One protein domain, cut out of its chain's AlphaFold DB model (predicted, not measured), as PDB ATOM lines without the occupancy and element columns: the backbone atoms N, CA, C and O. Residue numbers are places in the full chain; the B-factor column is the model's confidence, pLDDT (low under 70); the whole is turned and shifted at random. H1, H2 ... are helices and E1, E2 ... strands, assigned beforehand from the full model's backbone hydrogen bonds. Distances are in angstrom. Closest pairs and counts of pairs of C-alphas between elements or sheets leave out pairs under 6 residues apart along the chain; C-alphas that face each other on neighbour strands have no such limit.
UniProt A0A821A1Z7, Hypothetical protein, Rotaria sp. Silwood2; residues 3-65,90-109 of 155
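This is residues 3 to 65 and 90 to 109 of the 155 residues of the protein "Hypothetical protein" of Rotaria sp. Silwood2 (UniProt A0A821A1Z7). Little regular structure: one helix, H1, packs mainly on E1 of a two-stranded hairpin, E1 and E2, and long stretches with no named element make up the rest. The printed part has 83 residues, 25 of them in named elements, in the order H1, E1, E2; the sheet is antiparallel and the class is mixed. It is only just compact, close to loose, with a radius of gyration of the C-alphas of 13.9 A and spans of 36 by 32 by 32 A.

H1, residues 15 to 27, has every O i to N i+4 pair within hydrogen-bond range. Its closest C-alphas to E1, residues 32 to 37, are those of Tyr 22 and Ala 32, 5.6 A apart. E1 and E2, residues 45 to 50, form a hairpin at 167 degrees, with N 34 and O 48 at 2.9 A. The closest C-alphas of H1 and E2 are Leu 26 and Gly 50, 6.8 A.

H1 begins at C-alpha 15 (-60.391, 42.416, -43.940) and is 18.5 A long; E1 is 16.8 A. E2, 16.1 A, ends at C-alpha 50 (-43.908, 46.524, -45.632).

The C-alphas of Asp 5 and Lys 92 are farthest apart, 39.8 A. Residues 66 to 89 are not printed; C-alphas 65 and 90 are 26.4 A apart. Residues 90 to 109 have pLDDT under 70.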
ATOM      1  N   MET A   3     -40.578  48.556 -33.380       76.38
ATOM      2  CA  MET A   3     -39.678  49.089 -34.401       76.38
ATOM      3  C   MET A   3     -38.824  50.173 -33.753       76.38
ATOM      4  O   MET A   3     -39.355  51.226 -33.402       76.38
ATOM      5  N   ASP A   4     -37.531  49.906 -33.557       76.38
ATOM      6  CA  ASP A   4     -36.649  50.742 -32.731       76.38
ATOM      7  C   ASP A   4     -37.305  51.043 -31.353       76.38
ATOM      8  O   ASP A   4     -37.633  50.117 -30.606       76.38
ATOM      9  N   ASP A   5     -37.569  52.318 -31.045       76.75
ATOM     10  CA  ASP A   5     -38.199  52.779 -29.796       76.75
ATOM     11  C   ASP A   5     -39.741  52.869 -29.869       76.75
ATOM     12  O   ASP A   5     -40.391  53.274 -28.903       76.75
ATOM     13  N   SER A   6     -40.354  52.514 -31.004       77.50
ATOM     14  CA  SER A   6     -41.796  52.680 -31.238       77.50
ATOM     15  C   SER A   6     -42.574  51.379 -31.042       77.50
ATOM     16  O   SER A   6     -42.253  50.342 -31.631       77.50
ATOM     17  N   GLU A   7     -43.644  51.440 -30.248       82.62
ATOM     18  CA  GLU A   7     -44.606  50.346 -30.090       82.62
ATOM     19  C   GLU A   7     -45.770  50.494 -31.077       82.62
ATOM     20  O   GLU A   7     -46.419  51.536 -31.156       82.62
ATOM     21  N   ILE A   8     -46.047  49.424 -31.821       82.31
ATOM     22  CA  ILE A   8     -47.157  49.341 -32.771       82.31
ATOM     23  C   ILE A   8     -48.206  48.397 -32.193       82.31
ATOM     24  O   ILE A   8     -47.964  47.189 -32.061       82.31
ATOM     25  N   VAL A   9     -49.377  48.954 -31.884       84.56
ATOM     26  CA  VAL A   9     -50.538  48.224 -31.365       84.56
ATOM     27  C   VAL A   9     -51.449  47.833 -32.525       84.56
ATOM     28  O   VAL A   9     -51.831  48.676 -33.334       84.56
ATOM     29  N   ALA A  10     -51.795  46.548 -32.609       85.62
ATOM     30  CA  ALA A  10     -52.692  46.048 -33.645       85.62
ATOM     31  C   ALA A  10     -54.130  46.536 -33.408       85.62
ATOM     32  O   ALA A  10     -54.628  46.499 -32.283       85.62
ATOM     33  N   GLN A  11     -54.806  46.950 -34.479       90.56
ATOM     34  CA  GLN A  11     -56.231  47.271 -34.469       90.56
ATOM     35  C   GLN A  11     -56.971  46.249 -35.324       90.56
ATOM     36  O   GLN A  11     -56.620  46.040 -36.484       90.56
ATOM     37  N   LEU A  12     -57.988  45.608 -34.748       91.94
ATOM     38  CA  LEU A  12     -58.832  44.676 -35.483       91.94
ATOM     39  C   LEU A  12     -59.804  45.457 -36.372       91.94
ATOM     40  O   LEU A  12     -60.498  46.351 -35.886       91.94
ATOM     41  N   LYS A  13     -59.853  45.101 -37.655       93.25
ATOM     42  CA  LYS A  13     -60.692  45.740 -38.675       93.25
ATOM     43  C   LYS A  13     -61.293  44.697 -39.607       93.25
ATOM     44  O   LYS A  13     -60.896  43.529 -39.580       93.25
ATOM     45  N   GLU A  14     -62.252  45.117 -40.427       94.19
ATOM     46  CA  GLU A  14     -62.720  44.293 -41.539       94.19
ATOM     47  C   GLU A  14     -61.562  44.049 -42.523       94.19
ATOM     48  O   GLU A  14     -60.665  44.880 -42.673       94.19
ATOM     49  N   LYS A  15     -61.542  42.872 -43.157       90.25
ATOM     50  CA  LYS A  15     -60.391  42.416 -43.940       90.25
ATOM     51  C   LYS A  15     -60.046  43.371 -45.087       90.25
ATOM     52  O   LYS A  15     -58.882  43.741 -45.232       90.25
ATOM     53  N   LYS A  16     -61.029  43.783 -45.893       91.69
ATOM     54  CA  LYS A  16     -60.791  44.690 -47.028       91.69
ATOM     55  C   LYS A  16     -60.378  46.079 -46.561       91.69
ATOM     56  O   LYS A  16     -59.511  46.683 -47.183       91.69
ATOM     57  N   GLU A  17     -60.964  46.569 -45.473       94.50
ATOM     58  CA  GLU A  17     -60.556  47.829 -44.846       94.50
ATOM     59  C   GLU A  17     -59.075  47.790 -44.429       94.50
ATOM     60  O   GLU A  17     -58.298  48.655 -44.837       94.50
ATOM     61  N   ALA A  18     -58.656  46.746 -43.706       94.00
ATOM     62  CA  ALA A  18     -57.269  46.572 -43.273       94.00
ATOM     63  C   ALA A  18     -56.289  46.475 -44.458       94.00
ATOM     64  O   ALA A  18     -55.225  47.098 -44.444       94.00
ATOM     65  N   GLN A  19     -56.659  45.732 -45.505       92.25
ATOM     66  CA  GLN A  19     -55.860  45.613 -46.728       92.25
ATOM     67  C   GLN A  19     -55.738  46.948 -47.475       92.25
ATOM     68  O   GLN A  19     -54.657  47.291 -47.959       92.25
ATOM     69  N   GLN A  20     -56.820  47.728 -47.557       94.31
ATOM     70  CA  GLN A  20     -56.796  49.039 -48.203       94.31
ATOM     71  C   GLN A  20     -55.887  50.017 -47.454       94.31
ATOM     72  O   GLN A  20     -55.102  50.724 -48.084       94.31
ATOM     73  N   GLU A  21     -55.961  50.054 -46.122       94.12
ATOM     74  CA  GLU A  21     -55.080  50.892 -45.304       94.12
ATOM     75  C   GLU A  21     -53.609  50.503 -45.448       94.12
ATOM     76  O   GLU A  21     -52.764  51.380 -45.629       94.12
ATOM     77  N   TYR A  22     -53.314  49.201 -45.433       93.12
ATOM     78  CA  TYR A  22     -51.970  48.684 -45.670       93.12
ATOM     79  C   TYR A  22     -51.419  49.160 -47.023       93.12
ATOM     80  O   TYR A  22     -50.339  49.747 -47.085       93.12
ATOM     81  N   ASN A  23     -52.192  48.995 -48.101       92.50
ATOM     82  CA  ASN A  23     -51.782  49.420 -49.441       92.50
ATOM     83  C   ASN A  23     -51.612  50.943 -49.547       92.50
ATOM     84  O   ASN A  23     -50.656  51.415 -50.161       92.50
ATOM     85  N   ASN A  24     -52.505  51.719 -48.928       94.19
ATOM     86  CA  ASN A  24     -52.404  53.178 -48.894       94.19
ATOM     87  C   ASN A  24     -51.141  53.646 -48.156       94.19
ATOM     88  O   ASN A  24     -50.501  54.599 -48.599       94.19
ATOM     89  N   ALA A  25     -50.776  52.988 -47.051       92.44
ATOM     90  CA  ALA A  25     -49.553  53.287 -46.312       92.44
ATOM     91  C   ALA A  25     -48.305  53.004 -47.160       92.44
ATOM     92  O   ALA A  25     -47.410  53.845 -47.223       92.44
ATOM     93  N   LEU A  26     -48.285  51.884 -47.891       90.88
ATOM     94  CA  LEU A  26     -47.192  51.564 -48.814       90.88
ATOM     95  C   LEU A  26     -47.047  52.570 -49.956       90.88
ATOM     96  O   LEU A  26     -45.930  52.956 -50.285       90.88
ATOM     97  N   GLN A  27     -48.156  53.020 -50.545       91.44
ATOM     98  CA  GLN A  27     -48.135  54.047 -51.595       91.44
ATOM     99  C   GLN A  27     -47.569  55.385 -51.104       91.44
ATOM    100  O   GLN A  27     -47.045  56.158 -51.900       91.44
ATOM    101  N   GLN A  28     -47.680  55.654 -49.804       91.62
ATOM    102  CA  GLN A  28     -47.115  56.832 -49.148       91.62
ATOM    103  C   GLN A  28     -45.690  56.592 -48.625       91.62
ATOM    104  O   GLN A  28     -45.163  57.434 -47.908       91.62
ATOM    105  N   GLU A  29     -45.075  55.448 -48.952       87.56
ATOM    106  CA  GLU A  29     -43.753  55.030 -48.462       87.56
ATOM    107  C   GLU A  29     -43.659  54.964 -46.926       87.56
ATOM    108  O   GLU A  29     -42.581  55.038 -46.335       87.56
ATOM    109  N   HIS A  30     -44.799  54.797 -46.252       87.69
ATOM    110  CA  HIS A  30     -44.859  54.612 -44.811       87.69
ATOM    111  C   HIS A  30     -44.684  53.136 -44.442       87.69
ATOM    112  O   HIS A  30     -45.094  52.234 -45.176       87.69
ATOM    113  N   GLY A  31     -44.132  52.890 -43.250       87.25
ATOM    114  CA  GLY A  31     -44.114  51.555 -42.653       87.25
ATOM    115  C   GLY A  31     -45.534  51.001 -42.526       87.25
ATOM    116  O   GLY A  31     -46.403  51.655 -41.947       87.25
ATOM    117  N   ALA A  32     -45.760  49.798 -43.049       89.88
ATOM    118  CA  ALA A  32     -47.074  49.164 -43.078       89.88
ATOM    119  C   ALA A  32     -46.994  47.746 -42.505       89.88
ATOM    120  O   ALA A  32     -46.081  46.986 -42.824       89.88
ATOM    121  N   TYR A  33     -47.954  47.379 -41.657       90.62
ATOM    122  CA  TYR A  33     -47.952  46.103 -40.942       90.62
ATOM    123  C   TYR A  33     -49.363  45.525 -40.951       90.62
ATOM    124  O   TYR A  33     -50.283  46.155 -40.432       90.62
ATOM    125  N   LEU A  34     -49.537  44.342 -41.533       91.12
ATOM    126  CA  LEU A  34     -50.841  43.700 -41.679       91.12
ATOM    127  C   LEU A  34     -50.747  42.234 -41.270       91.12
ATOM    128  O   LEU A  34     -50.029  41.467 -41.902       91.12
ATOM    129  N   LEU A  35     -51.504  41.855 -40.243       90.38
ATOM    130  CA  LEU A  35     -51.736  40.461 -39.879       90.38
ATOM    131  C   LEU A  35     -53.126  40.055 -40.366       90.38
ATOM    132  O   LEU A  35     -54.112  40.682 -39.981       90.38
ATOM    133  N   GLU A  36     -53.214  38.996 -41.161       87.19
ATOM    134  CA  GLU A  36     -54.490  38.456 -41.631       87.19
ATOM    135  C   GLU A  36     -54.504  36.927 -41.611       87.19
ATOM    136  O   GLU A  36     -53.466  36.273 -41.659       87.19
ATOM    137  N   GLN A  37     -55.697  36.353 -41.510       84.44
ATOM    138  CA  GLN A  37     -55.903  34.911 -41.608       84.44
ATOM    139  C   GLN A  37     -55.972  34.502 -43.086       84.44
ATOM    140  O   GLN A  37     -56.590  35.205 -43.897       84.44
ATOM    141  N   ASP A  38     -55.352  33.374 -43.431       78.75
ATOM    142  CA  ASP A  38     -55.399  32.824 -44.787       78.75
ATOM    143  C   ASP A  38     -56.837  32.427 -45.166       78.75
ATOM    144  O   ASP A  38     -57.619  31.935 -44.353       78.75
ATOM    145  N   GLU A  39     -57.196  32.636 -46.431       77.25
ATOM    146  CA  GLU A  39     -58.538  32.326 -46.940       77.25
ATOM    147  C   GLU A  39     -58.762  30.824 -47.077       77.25
ATOM    148  O   GLU A  39     -59.882  30.338 -46.914       77.25
ATOM    149  N   ASN A  40     -57.689  30.088 -47.362       76.06
ATOM    150  CA  ASN A  40     -57.746  28.654 -47.612       76.06
ATOM    151  C   ASN A  40     -57.495  27.823 -46.347       76.06
ATOM    152  O   ASN A  40     -57.724  26.612 -46.350       76.06
ATOM    153  N   SER A  41     -57.019  28.452 -45.269       74.94
ATOM    154  CA  SER A  41     -56.613  27.773 -44.043       74.94
ATOM    155  C   SER A  41     -56.833  28.657 -42.820       74.94
ATOM    156  O   SER A  41     -56.174  29.668 -42.608       74.94
ATOM    157  N   GLN A  42     -57.754  28.224 -41.960       77.88
ATOM    158  CA  GLN A  42     -58.099  28.963 -40.746       77.88
ATOM    159  C   GLN A  42     -57.001  28.914 -39.673       77.88
ATOM    160  O   GLN A  42     -56.959  29.753 -38.780       77.88
ATOM    161  N   ASP A  43     -56.120  27.928 -39.739       76.62
ATOM    162  CA  ASP A  43     -54.998  27.738 -38.830       76.62
ATOM    163  C   ASP A  43     -53.705  28.418 -39.312       76.62
ATOM    164  O   ASP A  43     -52.661  28.267 -38.679       76.62
ATOM    165  N   ASN A  44     -53.769  29.172 -40.414       77.44
ATOM    166  CA  ASN A  44     -52.642  29.897 -40.984       77.44
ATOM    167  C   ASN A  44     -52.874  31.414 -40.910       77.44
ATOM    168  O   ASN A  44     -53.896  31.933 -41.363       77.44
ATOM    169  N   PHE A  45     -51.898  32.125 -40.348       82.00
ATOM    170  CA  PHE A  45     -51.892  33.581 -40.244       82.00
ATOM    171  C   PHE A  45     -50.678  34.142 -40.979       82.00
ATOM    172  O   PHE A  45     -49.561  33.641 -40.846       82.00
ATOM    173  N   ILE A  46     -50.906  35.209 -41.732       81.56
ATOM    174  CA  ILE A  46     -49.947  35.832 -42.633       81.56
ATOM    175  C   ILE A  46     -49.647  37.224 -42.092       81.56
ATOM    176  O   ILE A  46     -50.541  38.065 -41.994       81.56
ATOM    177  N   MET A  47     -48.387  37.467 -41.734       86.25
ATOM    178  CA  MET A  47     -47.910  38.785 -41.320       86.25
ATOM    179  C   MET A  47     -47.135  39.430 -42.467       86.25
ATOM    180  O   MET A  47     -46.058  38.969 -42.840       86.25
ATOM    181  N   ASN A  48     -47.668  40.526 -42.987       87.19
ATOM    182  CA  ASN A  48     -47.038  41.358 -43.996       87.19
ATOM    183  C   ASN A  48     -46.348  42.539 -43.307       87.19
ATOM    184  O   ASN A  48     -46.994  43.317 -42.600       87.19
ATOM    185  N   VAL A  49     -45.036  42.665 -43.509       89.00
ATOM    186  CA  VAL A  49     -44.220  43.783 -43.020       89.00
ATOM    187  C   VAL A  49     -43.675  44.526 -44.228       89.00
ATOM    188  O   VAL A  49     -42.813  44.022 -44.945       89.00
ATOM    189  N   GLY A  50     -44.206  45.715 -44.467       87.94
ATOM    190  CA  GLY A  50     -43.908  46.524 -45.632       87.94
ATOM    191  C   GLY A  50     -43.126  47.789 -45.291       87.94
ATOM    192  O   GLY A  50     -43.224  48.323 -44.185       87.94
ATOM    193  N   ALA A  51     -42.331  48.250 -46.261       86.69
ATOM    194  CA  ALA A  51     -41.437  49.406 -46.134       86.69
ATOM    195  C   ALA A  51     -40.461  49.328 -44.936       86.69
ATOM    196  O   ALA A  51     -40.098  50.342 -44.340       86.69
ATOM    197  N   LEU A  52     -39.993  48.118 -44.590       86.31
ATOM    198  CA  LEU A  52     -38.890  47.937 -43.645       86.31
ATOM    199  C   LEU A  52     -37.587  48.444 -44.279       86.31
ATOM    200  O   LEU A  52     -37.119  47.896 -45.277       86.31
ATOM    201  N   LEU A  53     -37.007  49.499 -43.705       85.94
ATOM    202  CA  LEU A  53     -35.793  50.113 -44.242       85.94
ATOM    203  C   LEU A  53     -34.576  49.169 -44.141       85.94
ATOM    204  O   LEU A  53     -34.504  48.346 -43.223       85.94
ATOM    205  N   PRO A  54     -33.575  49.314 -45.031       87.81
ATOM    206  CA  PRO A  54     -32.328  48.566 -44.932       87.81
ATOM    207  C   PRO A  54     -31.678  48.707 -43.553       87.81
ATOM    208  O   PRO A  54     -31.676  49.788 -42.963       87.81
ATOM    209  N   SER A  55     -31.116  47.606 -43.050       86.88
ATOM    210  CA  SER A  55     -30.452  47.537 -41.740       86.88
ATOM    211  C   SER A  55     -31.351  47.834 -40.530       86.88
ATOM    212  O   SER A  55     -30.827  47.964 -39.424       86.88
ATOM    213  N   LYS A  56     -32.678  47.917 -40.702       83.38
ATOM    214  CA  LYS A  56     -33.628  47.967 -39.586       83.38
ATOM    215  C   LYS A  56     -34.045  46.573 -39.146       83.38
ATOM    216  O   LYS A  56     -34.201  45.664 -39.959       83.38
ATOM    217  N   GLU A  57     -34.253  46.440 -37.844       85.06
ATOM    218  CA  GLU A  57     -34.770  45.232 -37.216       85.06
ATOM    219  C   GLU A  57     -36.269  45.393 -36.940       85.06
ATOM    220  O   GLU A  57     -36.733  46.471 -36.565       85.06
ATOM    221  N   CYS A  58     -37.030  44.316 -37.132       83.25
ATOM    222  CA  CYS A  58     -38.445  44.254 -36.795       83.25
ATOM    223  C   CYS A  58     -38.673  43.121 -35.799       83.25
ATOM    224  O   CYS A  58     -38.435  41.955 -36.119       83.25
ATOM    225  N   THR A  59     -39.169  43.451 -34.605       87.25
ATOM    226  CA  THR A  59     -39.577  42.442 -33.626       87.25
ATOM    227  C   THR A  59     -41.084  42.213 -33.712       87.25
ATOM    228  O   THR A  59     -41.900  43.099 -33.415       87.25
ATOM    229  N   ILE A  60     -41.458  40.991 -34.087       83.94
ATOM    230  CA  ILE A  60     -42.848  40.543 -34.163       83.94
ATOM    231  C   ILE A  60     -43.162  39.723 -32.910       83.94
ATOM    232  O   ILE A  60     -42.553  38.685 -32.666       83.94
ATOM    233  N   THR A  61     -44.147  40.178 -32.138       86.19
ATOM    234  CA  THR A  61     -44.673  39.451 -30.976       86.19
ATOM    235  C   THR A  61     -46.082  38.989 -31.297       86.19
ATOM    236  O   THR A  61     -46.952  39.819 -31.560       86.19
ATOM    237  N   ILE A  62     -46.306  37.677 -31.254       82.19
ATOM    238  CA  ILE A  62     -47.627  37.067 -31.424       82.19
ATOM    239  C   ILE A  62     -48.038  36.487 -30.074       82.19
ATOM    240  O   ILE A  62     -47.309  35.688 -29.488       82.19
ATOM    241  N   ALA A  63     -49.205  36.896 -29.587       84.81
ATOM    242  CA  ALA A  63     -49.843  36.319 -28.414       84.81
ATOM    243  C   ALA A  63     -51.149  35.661 -28.856       84.81
ATOM    244  O   ALA A  63     -51.961  36.289 -29.534       84.81
ATOM    245  N   TYR A  64     -51.343  34.401 -28.485       82.88
ATOM    246  CA  TYR A  64     -52.550  33.650 -28.798       82.88
ATOM    247  C   TYR A  64     -52.917  32.735 -27.633       82.88
ATOM    248  O   TYR A  64     -52.083  32.406 -26.788       82.88
ATOM    249  N   VAL A  65     -54.184  32.333 -27.597       87.56
ATOM    250  CA  VAL A  65     -54.707  31.338 -26.661       87.56
ATOM    251  C   VAL A  65     -55.174  30.152 -27.486       87.56
ATOM    252  O   VAL A  65     -55.801  30.327 -28.528       87.56
ATOM    253  N   LEU A  90     -47.551  25.349 -50.927       56.81
ATOM    254  CA  LEU A  90     -46.704  26.460 -51.387       56.81
ATOM    255  C   LEU A  90     -46.331  26.389 -52.889       56.81
ATOM    256  O   LEU A  90     -45.990  27.408 -53.483       56.81
ATOM    257  N   ASP A  91     -46.447  25.210 -53.516       51.50
ATOM    258  CA  ASP A  91     -46.118  24.971 -54.931       51.50
ATOM    259  C   ASP A  91     -47.284  25.214 -55.917       51.50
ATOM    260  O   ASP A  91     -47.048  25.329 -57.119       51.50
ATOM    261  N   LYS A  92     -48.547  25.268 -55.454       48.78
ATOM    262  CA  LYS A  92     -49.744  25.460 -56.321       48.78
ATOM    263  C   LYS A  92     -50.451  26.801 -56.138       48.78
ATOM    264  O   LYS A  92     -51.382  27.118 -56.873       48.78
ATOM    265  N   GLY A  93     -49.990  27.577 -55.178       48.47
ATOM    266  CA  GLY A  93     -50.455  28.906 -54.857       48.47
ATOM    267  C   GLY A  93     -49.617  29.320 -53.673       48.47
ATOM    268  O   GLY A  93     -49.683  28.686 -52.624       48.47
ATOM    269  N   SER A  94     -48.768  30.326 -53.865       51.88
ATOM    270  CA  SER A  94     -48.105  30.960 -52.732       51.88
ATOM    271  C   SER A  94     -49.168  31.324 -51.697       51.88
ATOM    272  O   SER A  94     -50.314  31.587 -52.068       51.88
ATOM    273  N   ILE A  95     -48.789  31.380 -50.422       54.16
ATOM    274  CA  ILE A  95     -49.573  32.124 -49.436       54.16
ATOM    275  C   ILE A  95     -49.855  33.491 -50.068       54.16
ATOM    276  O   ILE A  95     -48.914  34.243 -50.341       54.16
ATOM    277  N   ALA A  96     -51.117  33.737 -50.430       54.47
ATOM    278  CA  ALA A  96     -51.506  34.922 -51.171       54.47
ATOM    279  C   ALA A  96     -51.315  36.107 -50.232       54.47
ATOM    280  O   ALA A  96     -52.089  36.317 -49.304       54.47
ATOM    281  N   SER A  97     -50.218  36.821 -50.430       56.94
ATOM    282  CA  SER A  97     -49.886  38.011 -49.671       56.94
ATOM    283  C   SER A  97     -50.281  39.231 -50.503       56.94
ATOM    284  O   SER A  97     -49.962  39.275 -51.695       56.94
ATOM    285  N   PRO A  98     -50.892  40.264 -49.898       51.84
ATOM    286  CA  PRO A  98     -51.072  41.572 -50.527       51.84
ATOM    287  C   PRO A  98     -49.758  42.201 -51.018       51.84
ATOM    288  O   PRO A  98     -49.786  43.096 -51.855       51.84
ATOM    289  N   ALA A  99     -48.610  41.735 -50.512       54.50
ATOM    290  CA  ALA A  99     -47.276  42.160 -50.921       54.50
ATOM    291  C   ALA A  99     -46.674  41.322 -52.074       54.50
ATOM    292  O   ALA A  99     -45.497  41.493 -52.378       54.50
ATOM    293  N   ASP A 100     -47.443  40.412 -52.689       61.53
ATOM    294  CA  ASP A 100     -47.017  39.535 -53.798       61.53
ATOM    295  C   ASP A 100     -45.747  38.712 -53.487       61.53
ATOM    296  O   ASP A 100     -44.877  38.466 -54.323       61.53
ATOM    297  N   THR A 101     -45.595  38.293 -52.226       58.78
ATOM    298  CA  THR A 101     -44.434  37.509 -51.788       58.78
ATOM    299  C   THR A 101     -44.608  36.022 -52.099       58.78
ATOM    300  O   THR A 101     -45.577  35.393 -51.662       58.78
ATOM    301  N   HIS A 102     -43.620  35.424 -52.772       58.16
ATOM    302  CA  HIS A 102     -43.560  33.982 -53.017       58.16
ATOM    303  C   HIS A 102     -42.795  33.243 -51.913       58.16
ATOM    304  O   HIS A 102     -41.566  33.302 -51.852       58.16
ATOM    305  N   SER A 103     -43.510  32.516 -51.052       59.69
ATOM    306  CA  SER A 103     -42.895  31.693 -50.001       59.69
ATOM    307  C   SER A 103     -42.591  30.288 -50.522       59.69
ATOM    308  O   SER A 103     -43.475  29.625 -51.057       59.69
ATOM    309  N   LYS A 104     -41.355  29.803 -50.349       61.88
ATOM    310  CA  LYS A 104     -40.970  28.414 -50.659       61.88
ATOM    311  C   LYS A 104     -40.867  27.594 -49.381       61.88
ATOM    312  O   LYS A 104     -40.371  28.086 -48.370       61.88
ATOM    313  N   TYR A 105     -41.283  26.331 -49.440       64.94
ATOM    314  CA  TYR A 105     -41.039  25.398 -48.343       64.94
ATOM    315  C   TYR A 105     -39.535  25.136 -48.214       64.94
ATOM    316  O   TYR A 105     -38.887  24.751 -49.188       64.94
ATOM    317  N   VAL A 106     -38.979  25.317 -47.015       63.41
ATOM    318  CA  VAL A 106     -37.572  25.017 -46.726       63.41
ATOM    319  C   VAL A 106     -37.498  24.177 -45.455       63.41
ATOM    320  O   VAL A 106     -38.002  24.583 -44.413       63.41
ATOM    321  N   GLN A 107     -36.869  23.001 -45.544       62.00
ATOM    322  CA  GLN A 107     -36.680  22.104 -44.395       62.00
ATOM    323  C   GLN A 107     -35.518  22.521 -43.486       62.00
ATOM    324  O   GLN A 107     -35.567  22.244 -42.293       62.00
ATOM    325  N   SER A 108     -34.474  23.161 -44.025       66.06
ATOM    326  CA  SER A 108     -33.358  23.678 -43.226       66.06
ATOM    327  C   SER A 108     -33.487  25.185 -43.081       66.06
ATOM    328  O   SER A 108     -33.338  25.924 -44.058       66.06
ATOM    329  N   THR A 109     -33.760  25.652 -41.876       60.44
ATOM    330  CA  THR A 109     -33.971  27.070 -41.628       60.44
ATOM    331  C   THR A 109     -32.769  27.686 -40.910       60.44
ATOM    332  O   THR A 109     -32.201  27.065 -40.016       60.44
TER     333      THR A 109